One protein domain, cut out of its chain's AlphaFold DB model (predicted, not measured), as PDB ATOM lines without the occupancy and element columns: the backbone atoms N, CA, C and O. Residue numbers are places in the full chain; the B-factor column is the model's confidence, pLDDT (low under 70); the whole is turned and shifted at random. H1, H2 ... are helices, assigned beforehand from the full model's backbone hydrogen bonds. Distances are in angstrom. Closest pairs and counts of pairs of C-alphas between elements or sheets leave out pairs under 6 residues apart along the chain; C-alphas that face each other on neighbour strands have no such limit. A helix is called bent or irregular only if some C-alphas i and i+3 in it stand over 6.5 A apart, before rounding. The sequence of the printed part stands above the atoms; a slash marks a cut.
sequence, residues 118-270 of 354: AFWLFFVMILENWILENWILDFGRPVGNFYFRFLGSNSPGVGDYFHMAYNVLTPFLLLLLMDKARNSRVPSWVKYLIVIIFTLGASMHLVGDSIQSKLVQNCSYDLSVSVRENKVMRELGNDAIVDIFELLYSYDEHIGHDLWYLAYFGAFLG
ATOM      1  N   ALA A 118     146.289 166.174 286.442       41.91
ATOM      2  CA  ALA A 118     147.375 165.560 285.669       41.91
ATOM      3  C   ALA A 118     146.905 165.111 284.275       41.91
ATOM      4  O   ALA A 118     147.662 165.167 283.304       41.91
ATOM      5  N   PHE A 119     145.644 164.683 284.168       43.38
ATOM      6  CA  PHE A 119     145.013 164.345 282.900       43.38
ATOM      7  C   PHE A 119     144.834 165.582 282.005       43.38
ATOM      8  O   PHE A 119     145.167 165.501 280.825       43.38
ATOM      9  N   TRP A 120     144.408 166.724 282.552       45.22
ATOM     10  CA  TRP A 120     144.236 167.963 281.783       45.22
ATOM     11  C   TRP A 120     145.543 168.624 281.354       45.22
ATOM     12  O   TRP A 120     145.650 169.028 280.201       45.22
ATOM     13  N   LEU A 121     146.565 168.667 282.213       40.00
ATOM     14  CA  LEU A 121     147.901 169.128 281.813       40.00
ATOM     15  C   LEU A 121     148.497 168.245 280.715       40.00
ATOM     16  O   LEU A 121     149.058 168.746 279.746       40.00
ATOM     17  N   PHE A 122     148.325 166.929 280.827       45.56
ATOM     18  CA  PHE A 122     148.716 165.996 279.779       45.56
ATOM     19  C   PHE A 122     147.900 166.194 278.492       45.56
ATOM     20  O   PHE A 122     148.448 166.084 277.401       45.56
ATOM     21  N   PHE A 123     146.605 166.488 278.607       47.62
ATOM     22  CA  PHE A 123     145.711 166.714 277.475       47.62
ATOM     23  C   PHE A 123     146.030 168.021 276.742       47.62
ATOM     24  O   PHE A 123     146.169 167.994 275.527       47.62
ATOM     25  N   VAL A 124     146.223 169.129 277.462       49.28
ATOM     26  CA  VAL A 124     146.663 170.415 276.898       49.28
ATOM     27  C   VAL A 124     148.060 170.281 276.316       49.28
ATOM     28  O   VAL A 124     148.250 170.682 275.181       49.28
ATOM     29  N   MET A 125     148.999 169.613 276.995       50.34
ATOM     30  CA  MET A 125     150.304 169.320 276.399       50.34
ATOM     31  C   MET A 125     150.166 168.503 275.121       50.34
ATOM     32  O   MET A 125     150.839 168.816 274.153       50.34
ATOM     33  N   ILE A 126     149.340 167.457 275.073       53.75
ATOM     34  CA  ILE A 126     149.163 166.690 273.835       53.75
ATOM     35  C   ILE A 126     148.493 167.524 272.762       53.75
ATOM     36  O   ILE A 126     148.914 167.435 271.623       53.75
ATOM     37  N   LEU A 127     147.485 168.324 273.093       55.50
ATOM     38  CA  LEU A 127     146.770 169.149 272.130       55.50
ATOM     39  C   LEU A 127     147.665 170.276 271.602       55.50
ATOM     40  O   LEU A 127     147.682 170.519 270.405       55.50
ATOM     41  N   GLU A 128     148.473 170.896 272.460       53.44
ATOM     42  CA  GLU A 128     149.516 171.850 272.087       53.44
ATOM     43  C   GLU A 128     150.609 171.175 271.264       53.44
ATOM     44  O   GLU A 128     150.941 171.688 270.208       53.44
ATOM     45  N   ASN A 129     151.128 170.013 271.675       53.88
ATOM     46  CA  ASN A 129     152.130 169.269 270.904       53.88
ATOM     47  C   ASN A 129     151.567 168.782 269.572       53.88
ATOM     48  O   ASN A 129     152.295 168.761 268.595       53.88
ATOM     49  N   TRP A 130     150.288 168.426 269.513       59.47
ATOM     50  CA  TRP A 130     149.621 167.964 268.306       59.47
ATOM     51  C   TRP A 130     149.302 169.132 267.370       59.47
ATOM     52  O   TRP A 130     149.537 169.028 266.173       59.47
ATOM     53  N   ILE A 131     148.848 170.279 267.883       56.44
ATOM     54  CA  ILE A 131     148.691 171.511 267.095       56.44
ATOM     55  C   ILE A 131     150.053 172.004 266.613       56.44
ATOM     56  O   ILE A 131     150.175 172.359 265.448       56.44
ATOM     57  N   LEU A 132     151.076 171.991 267.470       55.34
ATOM     58  CA  LEU A 132     152.447 172.369 267.138       55.34
ATOM     59  C   LEU A 132     153.069 171.382 266.140       55.34
ATOM     60  O   LEU A 132     153.767 171.815 265.235       55.34
ATOM     61  N   GLU A 133     152.785 170.081 266.252       60.59
ATOM     62  CA  GLU A 133     153.186 169.052 265.286       60.59
ATOM     63  C   GLU A 133     152.511 169.292 263.938       60.59
ATOM     64  O   GLU A 133     153.215 169.394 262.941       60.59
ATOM     65  N   ASN A 134     151.180 169.436 263.900       62.31
ATOM     66  CA  ASN A 134     150.463 169.792 262.675       62.31
ATOM     67  C   ASN A 134     151.048 171.087 262.097       62.31
ATOM     68  O   ASN A 134     151.325 171.166 260.911       62.31
ATOM     69  N   TRP A 135     151.336 172.095 262.919       60.03
ATOM     70  CA  TRP A 135     151.903 173.339 262.413       60.03
ATOM     71  C   TRP A 135     153.323 173.188 261.862       60.03
ATOM     72  O   TRP A 135     153.631 173.683 260.784       60.03
ATOM     73  N   ILE A 136     154.210 172.505 262.580       61.34
ATOM     74  CA  ILE A 136     155.614 172.359 262.188       61.34
ATOM     75  C   ILE A 136     155.758 171.384 261.019       61.34
ATOM     76  O   ILE A 136     156.547 171.641 260.112       61.34
ATOM     77  N   LEU A 137     155.022 170.274 261.020       64.62
ATOM     78  CA  LEU A 137     155.162 169.227 260.011       64.62
ATOM     79  C   LEU A 137     154.334 169.504 258.753       64.62
ATOM     80  O   LEU A 137     154.787 169.148 257.666       64.62
ATOM     81  N   ASP A 138     153.187 170.177 258.885       62.09
ATOM     82  CA  ASP A 138     152.305 170.515 257.762       62.09
ATOM     83  C   ASP A 138     152.636 171.919 257.206       62.09
ATOM     84  O   ASP A 138     153.012 172.059 256.041       62.09
ATOM     85  N   PHE A 139     152.675 172.974 258.042       59.16
ATOM     86  CA  PHE A 139     153.045 174.333 257.582       59.16
ATOM     87  C   PHE A 139     154.555 174.595 257.492       59.16
ATOM     88  O   PHE A 139     154.971 175.513 256.782       59.16
ATOM     89  N   GLY A 140     155.413 173.813 258.156       61.94
ATOM     90  CA  GLY A 140     156.871 173.916 257.980       61.94
ATOM     91  C   GLY A 140     157.366 173.331 256.653       61.94
ATOM     92  O   GLY A 140     158.519 173.543 256.269       61.94
ATOM     93  N   ARG A 141     156.495 172.638 255.910       65.56
ATOM     94  CA  ARG A 141     156.801 171.960 254.647       65.56
ATOM     95  C   ARG A 141     157.238 172.904 253.514       65.56
ATOM     96  O   ARG A 141     158.297 172.648 252.931       65.56
ATOM     97  N   PRO A 142     156.534 174.017 253.208       63.34
ATOM     98  CA  PRO A 142     156.964 174.960 252.176       63.34
ATOM     99  C   PRO A 142     158.288 175.633 252.546       63.34
ATOM    100  O   PRO A 142     159.137 175.842 251.684       63.34
ATOM    101  N   VAL A 143     158.495 175.905 253.839       63.62
ATOM    102  CA  VAL A 143     159.732 176.492 254.374       63.62
ATOM    103  C   VAL A 143     160.896 175.510 254.223       63.62
ATOM    104  O   VAL A 143     161.937 175.865 253.672       63.62
ATOM    105  N   GLY A 144     160.713 174.252 254.633       65.44
ATOM    106  CA  GLY A 144     161.713 173.198 254.474       65.44
ATOM    107  C   GLY A 144     162.076 172.960 253.007       65.44
ATOM    108  O   GLY A 144     163.255 172.941 252.657       65.44
ATOM    109  N   ASN A 145     161.079 172.867 252.126       65.38
ATOM    110  CA  ASN A 145     161.304 172.701 250.688       65.38
ATOM    111  C   ASN A 145     161.978 173.924 250.042       65.38
ATOM    112  O   ASN A 145     162.778 173.759 249.121       65.38
ATOM    113  N   PHE A 146     161.702 175.137 250.529       65.62
ATOM    114  CA  PHE A 146     162.353 176.360 250.058       65.62
ATOM    115  C   PHE A 146     163.843 176.400 250.428       65.62
ATOM    116  O   PHE A 146     164.686 176.627 249.558       65.62
ATOM    117  N   TYR A 147     164.185 176.135 251.694       64.25
ATOM    118  CA  TYR A 147     165.571 176.208 252.176       64.25
ATOM    119  C   TYR A 147     166.430 175.010 251.750       64.25
ATOM    120  O   TYR A 147     167.616 175.173 251.467       64.25
ATOM    121  N   PHE A 148     165.844 173.815 251.663       67.25
ATOM    122  CA  PHE A 148     166.558 172.571 251.359       67.25
ATOM    123  C   PHE A 148     166.306 172.052 249.939       67.25
ATOM    124  O   PHE A 148     166.392 170.851 249.674       67.25
ATOM    125  N   ARG A 149     166.048 172.962 248.991       61.50
ATOM    126  CA  ARG A 149     165.750 172.659 247.578       61.50
ATOM    127  C   ARG A 149     166.818 171.805 246.870       61.50
ATOM    128  O   ARG A 149     166.535 171.163 245.866       61.50
ATOM    129  N   PHE A 150     168.044 171.776 247.392       56.66
ATOM    130  CA  PHE A 150     169.179 171.029 246.839       56.66
ATOM    131  C   PHE A 150     169.241 169.547 247.263       56.66
ATOM    132  O   PHE A 150     170.037 168.799 246.696       56.66
ATOM    133  N   LEU A 151     168.420 169.095 248.223       55.88
ATOM    134  CA  LEU A 151     168.498 167.738 248.790       55.88
ATOM    135  C   LEU A 151     167.756 166.638 248.006       55.88
ATOM    136  O   LEU A 151     167.635 165.520 248.508       55.88
ATOM    137  N   GLY A 152     167.317 166.867 246.761       51.66
ATOM    138  CA  GLY A 152     166.849 165.727 245.966       51.66
ATOM    139  C   GLY A 152     166.040 166.004 244.715       51.66
ATOM    140  O   GLY A 152     164.815 165.917 244.742       51.66
ATOM    141  N   SER A 153     166.711 166.158 243.573       58.09
ATOM    142  CA  SER A 153     166.031 166.041 242.272       58.09
ATOM    143  C   SER A 153     165.406 164.636 242.095       58.09
ATOM    144  O   SER A 153     164.264 164.519 241.656       58.09
ATOM    145  N   ASN A 154     166.073 163.582 242.602       65.50
ATOM    146  CA  ASN A 154     165.650 162.172 242.486       65.50
ATOM    147  C   ASN A 154     165.376 161.443 243.824       65.50
ATOM    148  O   ASN A 154     165.202 160.228 243.828       65.50
ATOM    149  N   SER A 155     165.330 162.147 244.957       66.19
ATOM    150  CA  SER A 155     165.033 161.580 246.290       66.19
ATOM    151  C   SER A 155     163.844 162.298 246.944       66.19
ATOM    152  O   SER A 155     163.483 163.381 246.470       66.19
ATOM    153  N   PRO A 156     163.207 161.726 247.986       69.44
ATOM    154  CA  PRO A 156     162.202 162.442 248.772       69.44
ATOM    155  C   PRO A 156     162.775 163.763 249.301       69.44
ATOM    156  O   PRO A 156     163.923 163.800 249.761       69.44
ATOM    157  N   GLY A 157     162.003 164.844 249.187       71.44
ATOM    158  CA  GLY A 157     162.374 166.159 249.709       71.44
ATOM    159  C   GLY A 157     162.252 166.222 251.232       71.44
ATOM    160  O   GLY A 157     161.632 165.363 251.853       71.44
ATOM    161  N   VAL A 158     162.805 167.266 251.857       68.38
ATOM    162  CA  VAL A 158     162.672 167.483 253.316       68.38
ATOM    163  C   VAL A 158     161.204 167.563 253.734       68.38
ATOM    164  O   VAL A 158     160.816 166.966 254.736       68.38
ATOM    165  N   GLY A 159     160.372 168.218 252.921       69.62
ATOM    166  CA  GLY A 159     158.934 168.256 253.136       69.62
ATOM    167  C   GLY A 159     158.260 166.884 253.086       69.62
ATOM    168  O   GLY A 159     157.280 166.683 253.786       69.62
ATOM    169  N   ASP A 160     158.792 165.919 252.333       73.94
ATOM    170  CA  ASP A 160     158.244 164.557 252.300       73.94
ATOM    171  C   ASP A 160     158.565 163.808 253.601       73.94
ATOM    172  O   ASP A 160     157.729 163.070 254.112       73.94
ATOM    173  N   TYR A 161     159.742 164.037 254.196       73.50
ATOM    174  CA  TYR A 161     160.105 163.438 255.487       73.50
ATOM    175  C   TYR A 161     159.273 163.980 256.652       73.50
ATOM    176  O   TYR A 161     158.886 163.203 257.525       73.50
ATOM    177  N   PHE A 162     158.959 165.281 256.671       68.62
ATOM    178  CA  PHE A 162     158.047 165.844 257.678       68.62
ATOM    179  C   PHE A 162     156.661 165.218 257.609       68.62
ATOM    180  O   PHE A 162     156.049 164.914 258.625       68.62
ATOM    181  N   HIS A 163     156.214 164.939 256.401       71.50
ATOM    182  CA  HIS A 163     154.875 164.472 256.102       71.50
ATOM    183  C   HIS A 163     154.781 162.936 256.295       71.50
ATOM    184  O   HIS A 163     153.774 162.412 256.765       71.50
ATOM    185  N   MET A 164     155.887 162.200 256.104       74.62
ATOM    186  CA  MET A 164     156.041 160.827 256.611       74.62
ATOM    187  C   MET A 164     156.038 160.772 258.144       74.62
ATOM    188  O   MET A 164     155.405 159.886 258.714       74.62
ATOM    189  N   ALA A 165     156.728 161.699 258.818       69.31
ATOM    190  CA  ALA A 165     156.730 161.769 260.279       69.31
ATOM    191  C   ALA A 165     155.326 162.081 260.819       69.31
ATOM    192  O   ALA A 165     154.869 161.412 261.744       69.31
ATOM    193  N   TYR A 166     154.617 163.006 260.172       71.38
ATOM    194  CA  TYR A 166     153.219 163.338 260.438       71.38
ATOM    195  C   TYR A 166     152.306 162.103 260.375       71.38
ATOM    196  O   TYR A 166     151.561 161.818 261.313       71.38
ATOM    197  N   ASN A 167     152.452 161.287 259.325       76.50
ATOM    198  CA  ASN A 167     151.675 160.056 259.138       76.50
ATOM    199  C   ASN A 167     151.939 158.970 260.193       76.50
ATOM    200  O   ASN A 167     151.165 158.017 260.286       76.50
ATOM    201  N   VAL A 168     153.002 159.095 260.990       73.00
ATOM    202  CA  VAL A 168     153.334 158.167 262.082       73.00
ATOM    203  C   VAL A 168     152.955 158.751 263.442       73.00
ATOM    204  O   VAL A 168     152.366 158.055 264.271       73.00
ATOM    205  N   LEU A 169     153.288 160.019 263.677       66.94
ATOM    206  CA  LEU A 169     153.131 160.688 264.967       66.94
ATOM    207  C   LEU A 169     151.673 161.061 265.244       66.94
ATOM    208  O   LEU A 169     151.156 160.744 266.318       66.94
ATOM    209  N   THR A 170     150.972 161.619 264.258       70.50
ATOM    210  CA  THR A 170     149.590 162.067 264.446       70.50
ATOM    211  C   THR A 170     148.623 160.925 264.803       70.50
ATOM    212  O   THR A 170     147.879 161.084 265.770       70.50
ATOM    213  N   PRO A 171     148.636 159.743 264.151       75.38
ATOM    214  CA  PRO A 171     147.840 158.586 264.583       75.38
ATOM    215  C   PRO A 171     148.095 158.160 266.032       75.38
ATOM    216  O   PRO A 171     147.166 157.794 266.754       75.38
ATOM    217  N   PHE A 172     149.358 158.211 266.463       70.56
ATOM    218  CA  PHE A 172     149.757 157.846 267.818       70.56
ATOM    219  C   PHE A 172     149.241 158.859 268.846       70.56
ATOM    220  O   PHE A 172     148.643 158.460 269.849       70.56
ATOM    221  N   LEU A 173     149.407 160.160 268.579       67.38
ATOM    222  CA  LEU A 173     148.868 161.220 269.432       67.38
ATOM    223  C   LEU A 173     147.340 161.201 269.465       67.38
ATOM    224  O   LEU A 173     146.757 161.377 270.532       67.38
ATOM    225  N   LEU A 174     146.697 160.919 268.331       70.94
ATOM    226  CA  LEU A 174     145.248 160.819 268.238       70.94
ATOM    227  C   LEU A 174     144.711 159.666 269.093       70.94
ATOM    228  O   LEU A 174     143.799 159.868 269.893       70.94
ATOM    229  N   LEU A 175     145.309 158.474 269.000       70.75
ATOM    230  CA  LEU A 175     144.955 157.343 269.867       70.75
ATOM    231  C   LEU A 175     145.153 157.678 271.347       70.75
ATOM    232  O   LEU A 175     144.277 157.399 272.163       70.75
ATOM    233  N   LEU A 176     146.275 158.312 271.687       65.25
ATOM    234  CA  LEU A 176     146.600 158.698 273.057       65.25
ATOM    235  C   LEU A 176     145.604 159.727 273.612       65.25
ATOM    236  O   LEU A 176     145.179 159.616 274.764       65.25
ATOM    237  N   LEU A 177     145.181 160.683 272.783       64.06
ATOM    238  CA  LEU A 177     144.158 161.671 273.115       64.06
ATOM    239  C   LEU A 177     142.785 161.005 273.312       64.06
ATOM    240  O   LEU A 177     142.119 161.249 274.316       64.06
ATOM    241  N   MET A 178     142.395 160.100 272.411       68.00
ATOM    242  CA  MET A 178     141.113 159.382 272.460       68.00
ATOM    243  C   MET A 178     141.017 158.342 273.589       68.00
ATOM    244  O   MET A 178     139.914 158.048 274.058       68.00
ATOM    245  N   ASP A 179     142.139 157.753 274.008       62.06
ATOM    246  CA  ASP A 179     142.196 156.811 275.133       62.06
ATOM    247  C   ASP A 179     142.214 157.521 276.481       62.06
ATOM    248  O   ASP A 179     141.642 157.012 277.446       62.06
ATOM    249  N   LYS A 180     142.837 158.702 276.556       53.91
ATOM    250  CA  LYS A 180     142.847 159.474 277.795       53.91
ATOM    251  C   LYS A 180     141.589 160.314 277.983       53.91
ATOM    252  O   LYS A 180     141.225 160.517 279.135       53.91
ATOM    253  N   ALA A 181     140.906 160.749 276.916       54.91
ATOM    254  CA  ALA A 181     139.614 161.437 276.984       54.91
ATOM    255  C   ALA A 181     138.620 160.628 277.839       54.91
ATOM    256  O   ALA A 181     137.996 159.668 277.384       54.91
ATOM    257  N   ARG A 182     138.512 161.029 279.113       44.00
ATOM    258  CA  ARG A 182     138.080 160.233 280.279       44.00
ATOM    259  C   ARG A 182     136.635 159.714 280.237       44.00
ATOM    260  O   ARG A 182     136.191 159.066 281.174       44.00
ATOM    261  N   ASN A 183     135.906 159.987 279.158       45.19
ATOM    262  CA  ASN A 183     134.489 159.681 278.987       45.19
ATOM    263  C   ASN A 183     134.109 159.295 277.549       45.19
ATOM    264  O   ASN A 183     132.948 159.417 277.154       45.19
ATOM    265  N   SER A 184     135.064 158.826 276.742       50.06
ATOM    266  CA  SER A 184     134.761 158.397 275.380       50.06
ATOM    267  C   SER A 184     133.871 157.145 275.397       50.06
ATOM    268  O   SER A 184     134.345 156.014 275.458       50.06
ATOM    269  N   ARG A 185     132.547 157.345 275.305       53.91
ATOM    270  CA  ARG A 185     131.543 156.298 275.015       53.91
ATOM    271  C   ARG A 185     131.734 155.677 273.621       53.91
ATOM    272  O   ARG A 185     130.923 154.859 273.196       53.91
ATOM    273  N   VAL A 186     132.778 156.081 272.897       58.88
ATOM    274  CA  VAL A 186     133.122 155.602 271.567       58.88
ATOM    275  C   VAL A 186     133.747 154.207 271.690       58.88
ATOM    276  O   VAL A 186     134.793 154.054 272.329       58.88
ATOM    277  N   PRO A 187     133.142 153.172 271.080       68.62
ATOM    278  CA  PRO A 187     133.704 151.829 271.082       68.62
ATOM    279  C   PRO A 187     135.125 151.808 270.507       68.62
ATOM    280  O   PRO A 187     135.406 152.498 269.529       68.62
ATOM    281  N   SER A 188     136.012 150.967 271.048       76.06
ATOM    282  CA  SER A 188     137.417 150.903 270.606       76.06
ATOM    283  C   SER A 188     137.570 150.683 269.100       76.06
ATOM    284  O   SER A 188     138.455 151.266 268.484       76.06
ATOM    285  N   TRP A 189     136.675 149.906 268.481       77.69
ATOM    286  CA  TRP A 189     136.694 149.680 267.035       77.69
ATOM    287  C   TRP A 189     136.468 150.965 266.224       77.69
ATOM    288  O   TRP A 189     137.079 151.118 265.173       77.69
ATOM    289  N   VAL A 190     135.661 151.909 266.724       74.75
ATOM    290  CA  VAL A 190     135.437 153.214 266.080       74.75
ATOM    291  C   VAL A 190     136.689 154.079 266.191       74.75
ATOM    292  O   VAL A 190     137.063 154.728 265.220       74.75
ATOM    293  N   LYS A 191     137.387 154.041 267.336       74.00
ATOM    294  CA  LYS A 191     138.650 154.774 267.516       74.00
ATOM    295  C   LYS A 191     139.713 154.318 266.515       74.00
ATOM    296  O   LYS A 191     140.323 155.142 265.843       74.00
ATOM    297  N   TYR A 192     139.871 153.003 266.355       80.50
ATOM    298  CA  TYR A 192     140.786 152.450 265.356       80.50
ATOM    299  C   TYR A 192     140.348 152.758 263.924       80.50
ATOM    300  O   TYR A 192     141.196 153.065 263.095       80.50
ATOM    301  N   LEU A 193     139.046 152.722 263.631       79.75
ATOM    302  CA  LEU A 193     138.529 153.064 262.306       79.75
ATOM    303  C   LEU A 193     138.847 154.520 261.930       79.75
ATOM    304  O   LEU A 193     139.308 154.762 260.820       79.75
ATOM    305  N   ILE A 194     138.665 155.465 262.861       76.44
ATOM    306  CA  ILE A 194     139.009 156.885 262.668       76.44
ATOM    307  C   ILE A 194     140.497 157.035 262.352       76.44
ATOM    308  O   ILE A 194     140.858 157.716 261.398       76.44
ATOM    309  N   VAL A 195     141.355 156.357 263.112       81.81
ATOM    310  CA  VAL A 195     142.808 156.412 262.914       81.81
ATOM    311  C   VAL A 195     143.215 155.798 261.575       81.81
ATOM    312  O   VAL A 195     144.032 156.372 260.869       81.81
ATOM    313  N   ILE A 196     142.613 154.675 261.177       81.94
ATOM    314  CA  ILE A 196     142.870 154.046 259.872       81.94
ATOM    315  C   ILE A 196     142.460 154.979 258.730       81.94
ATOM    316  O   ILE A 196     143.223 155.148 257.781       81.94
ATOM    317  N   ILE A 197     141.275 155.590 258.822       81.19
ATOM    318  CA  ILE A 197     140.767 156.548 257.833       81.19
ATOM    319  C   ILE A 197     141.693 157.764 257.739       81.19
ATOM    320  O   ILE A 197     142.073 158.148 256.634       81.19
ATOM    321  N   PHE A 198     142.118 158.305 258.885       82.25
ATOM    322  CA  PHE A 198     143.083 159.397 258.952       82.25
ATOM    323  C   PHE A 198     144.390 159.038 258.244       82.25
ATOM    324  O   PHE A 198     144.824 159.741 257.336       82.25
ATOM    325  N   THR A 199     145.012 157.923 258.647       84.19
ATOM    326  CA  THR A 199     146.301 157.492 258.104       84.19
ATOM    327  C   THR A 199     146.200 157.225 256.607       84.19
ATOM    328  O   THR A 199     147.131 157.549 255.874       84.19
ATOM    329  N   LEU A 200     145.076 156.673 256.134       84.19
ATOM    330  CA  LEU A 200     144.833 156.461 254.711       84.19
ATOM    331  C   LEU A 200     144.770 157.793 253.951       84.19
ATOM    332  O   LEU A 200     145.479 157.948 252.958       84.19
ATOM    333  N   GLY A 201     143.976 158.753 254.439       83.75
ATOM    334  CA  GLY A 201     143.846 160.083 253.837       83.75
ATOM    335  C   GLY A 201     145.176 160.833 253.785       83.75
ATOM    336  O   GLY A 201     145.629 161.224 252.713       83.75
ATOM    337  N   ALA A 202     145.863 160.928 254.924       79.25
ATOM    338  CA  ALA A 202     147.134 161.636 255.039       79.25
ATOM    339  C   ALA A 202     148.279 160.962 254.246       79.25
ATOM    340  O   ALA A 202     149.192 161.629 253.757       79.25
ATOM    341  N   SER A 203     148.220 159.639 254.039       83.00
ATOM    342  CA  SER A 203     149.166 158.928 253.161       83.00
ATOM    343  C   SER A 203     148.911 159.189 251.678       83.00
ATOM    344  O   SER A 203     149.869 159.290 250.915       83.00
ATOM    345  N   MET A 204     147.648 159.291 251.253       83.75
ATOM    346  CA  MET A 204     147.325 159.666 249.872       83.75
ATOM    347  C   MET A 204     147.725 161.114 249.597       83.75
ATOM    348  O   MET A 204     148.358 161.373 248.572       83.75
ATOM    349  N   HIS A 205     147.473 161.999 250.562       83.88
ATOM    350  CA  HIS A 205     147.882 163.394 250.486       83.88
ATOM    351  C   HIS A 205     149.396 163.550 250.363       83.88
ATOM    352  O   HIS A 205     149.883 164.145 249.409       83.88
ATOM    353  N   LEU A 206     150.166 162.876 251.226       84.25
ATOM    354  CA  LEU A 206     151.631 162.827 251.141       84.25
ATOM    355  C   LEU A 206     152.140 162.531 249.718       84.25
ATOM    356  O   LEU A 206     153.099 163.152 249.253       84.25
ATOM    357  N   VAL A 207     151.540 161.543 249.048       85.31
ATOM    358  CA  VAL A 207     151.980 161.101 247.719       85.31
ATOM    359  C   VAL A 207     151.638 162.141 246.653       85.31
ATOM    360  O   VAL A 207     152.516 162.479 245.852       85.31
ATOM    361  N   GLY A 208     150.404 162.654 246.646       84.31
ATOM    362  CA  GLY A 208     149.978 163.680 245.691       84.31
ATOM    363  C   GLY A 208     150.815 164.951 245.827       84.31
ATOM    364  O   GLY A 208     151.420 165.421 244.859       84.31
ATOM    365  N   ASP A 209     151.001 165.405 247.061       78.88
ATOM    366  CA  ASP A 209     151.673 166.657 247.362       78.88
ATOM    367  C   ASP A 209     153.201 166.593 247.142       78.88
ATOM    368  O   ASP A 209     153.854 167.604 246.839       78.88
ATOM    369  N   SER A 210     153.813 165.407 247.270       80.56
ATOM    370  CA  SER A 210     155.224 165.158 246.917       80.56
ATOM    371  C   SER A 210     155.449 165.238 245.404       80.56
ATOM    372  O   SER A 210     156.370 165.914 244.926       80.56
ATOM    373  N   ILE A 211     154.569 164.593 244.634       84.44
ATOM    374  CA  ILE A 211     154.625 164.584 243.170       84.44
ATOM    375  C   ILE A 211     154.372 165.993 242.626       84.44
ATOM    376  O   ILE A 211     155.161 166.484 241.812       84.44
ATOM    377  N   GLN A 212     153.356 166.680 243.151       82.31
ATOM    378  CA  GLN A 212     153.056 168.077 242.850       82.31
ATOM    379  C   GLN A 212     154.261 168.990 243.100       82.31
ATOM    380  O   GLN A 212     154.669 169.753 242.221       82.31
ATOM    381  N   SER A 213     154.888 168.879 244.274       77.62
ATOM    382  CA  SER A 213     156.047 169.708 244.625       77.62
ATOM    383  C   SER A 213     157.212 169.521 243.650       77.62
ATOM    384  O   SER A 213     157.851 170.500 243.259       77.62
ATOM    385  N   LYS A 214     157.476 168.285 243.207       79.19
ATOM    386  CA  LYS A 214     158.523 168.002 242.212       79.19
ATOM    387  C   LYS A 214     158.181 168.565 240.837       79.19
ATOM    388  O   LYS A 214     159.059 169.137 240.192       79.19
ATOM    389  N   LEU A 215     156.928 168.446 240.403       81.25
ATOM    390  CA  LEU A 215     156.467 169.019 239.138       81.25
ATOM    391  C   LEU A 215     156.636 170.547 239.128       81.25
ATOM    392  O   LEU A 215     157.185 171.106 238.178       81.25
ATOM    393  N   VAL A 216     156.254 171.225 240.211       81.00
ATOM    394  CA  VAL A 216     156.408 172.683 240.337       81.00
ATOM    395  C   VAL A 216     157.886 173.083 240.354       81.00
ATOM    396  O   VAL A 216     158.294 174.003 239.646       81.00
ATOM    397  N   GLN A 217     158.717 172.379 241.129       76.50
ATOM    398  CA  GLN A 217     160.117 172.762 241.330       76.50
ATOM    399  C   GLN A 217     161.030 172.451 240.141       76.50
ATOM    400  O   GLN A 217     161.958 173.232 239.899       76.50
ATOM    401  N   ASN A 218     160.789 171.336 239.442       77.81
ATOM    402  CA  ASN A 218     161.680 170.819 238.398       77.81
ATOM    403  C   ASN A 218     161.133 171.027 236.983       77.81
ATOM    404  O   ASN A 218     161.919 171.096 236.040       77.81
ATOM    405  N   CYS A 219     159.810 171.117 236.823       79.75
ATOM    406  CA  CYS A 219     159.166 171.152 235.509       79.75
ATOM    407  C   CYS A 219     158.418 172.464 235.232       79.75
ATOM    408  O   CYS A 219     157.836 172.597 234.164       79.75
ATOM    409  N   SER A 220     158.456 173.448 236.139       83.12
ATOM    410  CA  SER A 220     157.671 174.693 236.025       83.12
ATOM    411  C   SER A 220     156.171 174.425 235.850       83.12
ATOM    412  O   SER A 220     155.500 175.066 235.042       83.12
ATOM    413  N   TYR A 221     155.656 173.436 236.580       83.31
ATOM    414  CA  TYR A 221     154.247 173.064 236.547       83.31
ATOM    415  C   TYR A 221     153.363 174.174 237.126       83.31
ATOM    416  O   TYR A 221     153.608 174.655 238.231       83.31
ATOM    417  N   ASP A 222     152.329 174.561 236.380       81.69
ATOM    418  CA  ASP A 222     151.331 175.547 236.791       81.69
ATOM    419  C   ASP A 222     150.155 174.892 237.539       81.69
ATOM    420  O   ASP A 222     149.457 174.031 237.006       81.69
ATOM    421  N   LEU A 223     149.940 175.312 238.784       80.56
ATOM    422  CA  LEU A 223     148.875 174.810 239.659       80.56
ATOM    423  C   LEU A 223     147.504 175.435 239.365       80.56
ATOM    424  O   LEU A 223     146.495 174.954 239.870       80.56
ATOM    425  N   SER A 224     147.455 176.525 238.594       79.31
ATOM    426  CA  SER A 224     146.210 177.251 238.309       79.31
ATOM    427  C   SER A 224     145.367 176.614 237.205       79.31
ATOM    428  O   SER A 224     144.208 176.986 237.013       79.31
ATOM    429  N   VAL A 225     145.944 175.655 236.482       81.38
ATOM    430  CA  VAL A 225     145.323 174.975 235.348       81.38
ATOM    431  C   VAL A 225     145.130 173.500 235.657       81.38
ATOM    432  O   VAL A 225     145.867 172.906 236.446       81.38
ATOM    433  N   SER A 226     144.142 172.889 235.006       83.31
ATOM    434  CA  SER A 226     143.920 171.452 235.139       83.31
ATOM    435  C   SER A 226     145.131 170.651 234.644       83.31
ATOM    436  O   SER A 226     145.908 171.113 233.802       83.31
ATOM    437  N   VAL A 227     145.275 169.414 235.135       84.38
ATOM    438  CA  VAL A 227     146.386 168.512 234.773       84.38
ATOM    439  C   VAL A 227     146.551 168.405 233.256       84.38
ATOM    440  O   VAL A 227     147.659 168.516 232.739       84.38
ATOM    441  N   ARG A 228     145.446 168.260 232.522       84.69
ATOM    442  CA  ARG A 228     145.439 168.098 231.061       84.69
ATOM    443  C   ARG A 228     145.772 169.371 230.291       84.69
ATOM    444  O   ARG A 228     146.320 169.310 229.191       84.69
ATOM    445  N   GLU A 229     145.434 170.524 230.851       86.12
ATOM    446  CA  GLU A 229     145.724 171.826 230.246       86.12
ATOM    447  C   GLU A 229     147.152 172.288 230.537       86.12
ATOM    448  O   GLU A 229     147.685 173.140 229.818       86.12
ATOM    449  N   ASN A 230     147.797 171.692 231.541       87.25
ATOM    450  CA  ASN A 230     149.144 172.041 231.939       87.25
ATOM    451  C   ASN A 230     150.158 171.762 230.822       87.25
ATOM    452  O   ASN A 230     150.251 170.662 230.270       87.25
ATOM    453  N   LYS A 231     150.973 172.775 230.518       87.94
ATOM    454  CA  LYS A 231     151.985 172.720 229.462       87.94
ATOM    455  C   LYS A 231     152.936 171.527 229.620       87.94
ATOM    456  O   LYS A 231     153.219 170.866 228.627       87.94
ATOM    457  N   VAL A 232     153.359 171.213 230.848       86.69
ATOM    458  CA  VAL A 232     154.260 170.085 231.147       86.69
ATOM    459  C   VAL A 232     153.632 168.754 230.730       86.69
ATOM    460  O   VAL A 232     154.282 167.923 230.099       86.69
ATOM    461  N   MET A 233     152.345 168.568 231.028       87.19
ATOM    462  CA  MET A 233     151.605 167.344 230.704       87.19
ATOM    463  C   MET A 233     151.322 167.222 229.206       87.19
ATOM    464  O   MET A 233     151.373 166.128 228.647       87.19
ATOM    465  N   ARG A 234     151.101 168.349 228.519       86.19
ATOM    466  CA  ARG A 234     150.952 168.370 227.056       86.19
ATOM    467  C   ARG A 234     152.263 168.067 226.333       86.19
ATOM    468  O   ARG A 234     152.239 167.403 225.301       86.19
ATOM    469  N   GLU A 235     153.393 168.518 226.873       88.31
ATOM    470  CA  GLU A 235     154.729 168.226 226.334       88.31
ATOM    471  C   GLU A 235     155.125 166.750 226.490       88.31
ATOM    472  O   GLU A 235     155.829 166.219 225.632       88.31
ATOM    473  N   LEU A 236     154.626 166.061 227.524       85.81
ATOM    474  CA  LEU A 236     154.767 164.605 227.681       85.81
ATOM    475  C   LEU A 236     154.111 163.816 226.531       85.81
ATOM    476  O   LEU A 236     154.571 162.721 226.206       85.81
ATOM    477  N   GLY A 237     153.057 164.363 225.910       82.94
ATOM    478  CA  GLY A 237     152.465 163.855 224.666       82.94
ATOM    479  C   GLY A 237     151.851 162.451 224.744       82.94
ATOM    480  O   GLY A 237     151.664 161.817 223.707       82.94
ATOM    481  N   ASN A 238     151.570 161.945 225.949       91.19
ATOM    482  CA  ASN A 238     151.032 160.605 226.168       91.19
ATOM    483  C   ASN A 238     149.781 160.654 227.049       91.19
ATOM    484  O   ASN A 238     149.881 160.803 228.268       91.19
ATOM    485  N   ASP A 239     148.623 160.455 226.422       88.94
ATOM    486  CA  ASP A 239     147.318 160.515 227.085       88.94
ATOM    487  C   ASP A 239     147.204 159.525 228.251       88.94
ATOM    488  O   ASP A 239     146.675 159.879 229.298       88.94
ATOM    489  N   ALA A 240     147.798 158.330 228.145       90.00
ATOM    490  CA  ALA A 240     147.752 157.343 229.226       90.00
ATOM    491  C   ALA A 240     148.507 157.806 230.482       90.00
ATOM    492  O   ALA A 240     148.121 157.468 231.597       90.00
ATOM    493  N   ILE A 241     149.591 158.572 230.319       87.94
ATOM    494  CA  ILE A 241     150.329 159.142 231.455       87.94
ATOM    495  C   ILE A 241     149.517 160.278 232.077       87.94
ATOM    496  O   ILE A 241     149.408 160.341 233.299       87.94
ATOM    497  N   VAL A 242     148.916 161.139 231.251       89.38
ATOM    498  CA  VAL A 242     148.054 162.235 231.719       89.38
ATOM    499  C   VAL A 242     146.859 161.695 232.507       89.38
ATOM    500  O   VAL A 242     146.583 162.206 233.588       89.38
ATOM    501  N   ASP A 243     146.225 160.618 232.039       90.62
ATOM    502  CA  ASP A 243     145.110 159.965 232.738       90.62
ATOM    503  C   ASP A 243     145.534 159.406 234.112       90.62
ATOM    504  O   ASP A 243     144.784 159.499 235.083       90.62
ATOM    505  N   ILE A 244     146.753 158.860 234.230       91.12
ATOM    506  CA  ILE A 244     147.303 158.402 235.520       91.12
ATOM    507  C   ILE A 244     147.497 159.581 236.479       91.12
ATOM    508  O   ILE A 244     147.190 159.452 237.665       91.12
ATOM    509  N   PHE A 245     147.994 160.721 235.990       89.19
ATOM    510  CA  PHE A 245     148.142 161.919 236.817       89.19
ATOM    511  C   PHE A 245     146.786 162.504 237.218       89.19
ATOM    512  O   PHE A 245     146.614 162.826 238.387       89.19
ATOM    513  N   GLU A 246     145.810 162.591 236.310       88.62
ATOM    514  CA  GLU A 246     144.443 163.009 236.656       88.62
ATOM    515  C   GLU A 246     143.838 162.110 237.736       88.62
ATOM    516  O   GLU A 246     143.257 162.608 238.699       88.62
ATOM    517  N   LEU A 247     144.020 160.793 237.615       89.62
ATOM    518  CA  LEU A 247     143.558 159.848 238.622       89.62
ATOM    519  C   LEU A 247     144.260 160.076 239.964       89.62
ATOM    520  O   LEU A 247     143.592 160.148 240.990       89.62
ATOM    521  N   LEU A 248     145.588 160.214 239.968       88.19
ATOM    522  CA  LEU A 248     146.369 160.479 241.179       88.19
ATOM    523  C   LEU A 248     145.905 161.761 241.886       88.19
ATOM    524  O   LEU A 248     145.698 161.748 243.096       88.19
ATOM    525  N   TYR A 249     145.706 162.836 241.125       85.06
ATOM    526  CA  TYR A 249     145.192 164.098 241.646       85.06
ATOM    527  C   TYR A 249     143.758 163.972 242.157       85.06
ATOM    528  O   TYR A 249     143.432 164.536 243.191       85.06
ATOM    529  N   SER A 250     142.917 163.182 241.489       86.38
ATOM    530  CA  SER A 250     141.565 162.876 241.964       86.38
ATOM    531  C   SER A 250     141.581 162.120 243.300       86.38
ATOM    532  O   SER A 250     140.789 162.424 244.192       86.38
ATOM    533  N   TYR A 251     142.506 161.167 243.470       87.50
ATOM    534  CA  TYR A 251     142.704 160.465 244.741       87.50
ATOM    535  C   TYR A 251     143.123 161.415 245.859       87.50
ATOM    536  O   TYR A 251     142.606 161.297 246.963       87.50
ATOM    537  N   ASP A 252     144.036 162.342 245.594       85.00
ATOM    538  CA  ASP A 252     144.484 163.309 246.593       85.00
ATOM    539  C   ASP A 252     143.381 164.328 246.938       85.00
ATOM    540  O   ASP A 252     142.897 164.378 248.072       85.00
ATOM    541  N   GLU A 253     142.897 165.045 245.921       81.69
ATOM    542  CA  GLU A 253     141.996 166.190 246.071       81.69
ATOM    543  C   GLU A 253     140.630 165.798 246.639       81.69
ATOM    544  O   GLU A 253     140.038 166.534 247.425       81.69
ATOM    545  N   HIS A 254     140.107 164.636 246.238       81.50
ATOM    546  CA  HIS A 254     138.776 164.206 246.658       81.50
ATOM    547  C   HIS A 254     138.809 163.151 247.748       81.50
ATOM    548  O   HIS A 254     137.926 163.143 248.588       81.50
ATOM    549  N   ILE A 255     139.779 162.236 247.760       80.50
ATOM    550  CA  ILE A 255     139.768 161.134 248.733       80.50
ATOM    551  C   ILE A 255     140.726 161.427 249.887       80.50
ATOM    552  O   ILE A 255     140.363 161.235 251.044       80.50
ATOM    553  N   GLY A 256     141.933 161.912 249.597       79.44
ATOM    554  CA  GLY A 256     142.933 162.294 250.592       79.44
ATOM    555  C   GLY A 256     142.403 163.374 251.527       79.44
ATOM    556  O   GLY A 256     142.309 163.148 252.737       79.44
ATOM    557  N   HIS A 257     141.976 164.502 250.953       75.56
ATOM    558  CA  HIS A 257     141.402 165.611 251.713       75.56
ATOM    559  C   HIS A 257     140.126 165.219 252.464       75.56
ATOM    560  O   HIS A 257     140.046 165.466 253.668       75.56
ATOM    561  N   ASP A 258     139.161 164.549 251.824       76.62
ATOM    562  CA  ASP A 258     137.907 164.179 252.497       76.62
ATOM    563  C   ASP A 258     138.140 163.228 253.679       76.62
ATOM    564  O   ASP A 258     137.536 163.402 254.739       76.62
ATOM    565  N   LEU A 259     139.036 162.242 253.549       74.94
ATOM    566  CA  LEU A 259     139.359 161.329 254.651       74.94
ATOM    567  C   LEU A 259     140.139 162.029 255.769       74.94
ATOM    568  O   LEU A 259     139.897 161.744 256.946       74.94
ATOM    569  N   TRP A 260     141.038 162.956 255.423       68.88
ATOM    570  CA  TRP A 260     141.754 163.778 256.399       68.88
ATOM    571  C   TRP A 260     140.784 164.655 257.202       68.88
ATOM    572  O   TRP A 260     140.816 164.641 258.436       68.88
ATOM    573  N   TYR A 261     139.840 165.322 256.530       65.88
ATOM    574  CA  TYR A 261     138.806 166.133 257.178       65.88
ATOM    575  C   TYR A 261     137.800 165.304 257.970       65.88
ATOM    576  O   TYR A 261     137.416 165.711 259.063       65.88
ATOM    577  N   LEU A 262     137.384 164.138 257.470       64.25
ATOM    578  CA  LEU A 262     136.462 163.248 258.178       64.25
ATOM    579  C   LEU A 262     137.078 162.727 259.478       64.25
ATOM    580  O   LEU A 262     136.388 162.609 260.491       64.25
ATOM    581  N   ALA A 263     138.376 162.435 259.467       60.41
ATOM    582  CA  ALA A 263     139.098 162.043 260.664       60.41
ATOM    583  C   ALA A 263     139.327 163.211 261.631       60.41
ATOM    584  O   ALA A 263     139.141 163.021 262.832       60.41
ATOM    585  N   TYR A 264     139.648 164.410 261.131       61.44
ATOM    586  CA  TYR A 264     139.625 165.638 261.932       61.44
ATOM    587  C   TYR A 264     138.242 165.827 262.567       61.44
ATOM    588  O   TYR A 264     138.114 165.977 263.771       61.44
ATOM    589  N   PHE A 265     137.166 165.696 261.803       55.72
ATOM    590  CA  PHE A 265     135.809 165.782 262.325       55.72
ATOM    591  C   PHE A 265     135.519 164.699 263.389       55.72
ATOM    592  O   PHE A 265     135.005 165.002 264.467       55.72
ATOM    593  N   GLY A 266     135.930 163.454 263.134       55.88
ATOM    594  CA  GLY A 266     135.815 162.312 264.047       55.88
ATOM    595  C   GLY A 266     136.566 162.488 265.370       55.88
ATOM    596  O   GLY A 266     136.040 162.166 266.436       55.88
ATOM    597  N   ALA A 267     137.781 163.028 265.303       53.84
ATOM    598  CA  ALA A 267     138.631 163.335 266.447       53.84
ATOM    599  C   ALA A 267     138.111 164.530 267.271       53.84
ATOM    600  O   ALA A 267     138.334 164.596 268.479       53.84
ATOM    601  N   PHE A 268     137.382 165.452 266.632       52.97
ATOM    602  CA  PHE A 268     136.964 166.734 267.210       52.97
ATOM    603  C   PHE A 268     135.511 166.776 267.682       52.97
ATOM    604  O   PHE A 268     135.131 167.745 268.344       52.97
ATOM    605  N   LEU A 269     134.724 165.725 267.420       48.38
ATOM    606  CA  LEU A 269     133.324 165.577 267.848       48.38
ATOM    607  C   LEU A 269     133.100 165.792 269.365       48.38
ATOM    608  O   LEU A 269     131.960 165.958 269.792       48.38
ATOM    609  N   GLY A 270     134.158 165.856 270.182       49.41
ATOM    610  CA  GLY A 270     134.073 166.132 271.615       49.41
ATOM    611  C   GLY A 270     134.285 167.581 272.079       49.41
ATOM    612  O   GLY A 270     133.599 167.986 273.012       49.41
TER     613      GLY A 270
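This is residues 118 to 270 of the 354 residues of the protein "Ceroid-lipofuscinosis" of Thecamonas trahens ATCC 50062 (UniProt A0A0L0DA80). What shape is this? Four long helices make a row, H1, H2, H3, H5, each running opposite to the one before; H5 crosses H3 as an X, and short H4 sits near one end of both. What is printed? 153 residues with five named helices, H1 to H5, no named strand: all helix, only just loose, close to compact, radius of gyration of the C-alphas 18.2 A, spans 59 by 31 by 23 A.

Where are the helices? H1, residues 118 to 147, 39.6 A, begins at C-alpha 118 (147.375, 165.560, 285.669). H2 is 158 to 180, H3 188 to 219, 46.0 A, and H4 231 to 236. H5, 239 to 268, 41.9 A, ends at C-alpha 268 (136.964, 166.734, 267.210). Is any irregular? H1 only just: C-alphas 139 and 142 are 6.7 A apart.

Which touch? H1 and H2 form a hairpin, closest C-alphas Arg 141 and Gly 159, 4.5 A, tilt 13 degrees, shallow. H3 touches H5 with residues 194 to 209 alone, closest C-alphas Gly 201 and Gly 256, 4.0 A. Backbones? O i to N i+4 pairs are all within hydrogen-bond range in H3 and H4, 23 of 26 in H1, 17 of 19 in H2, 24 of 26 in H5.

Any cut? The printed part has no cut; the link H3 to H4 is long. Confidence? 68 residues are under 70, among them 118 to 156.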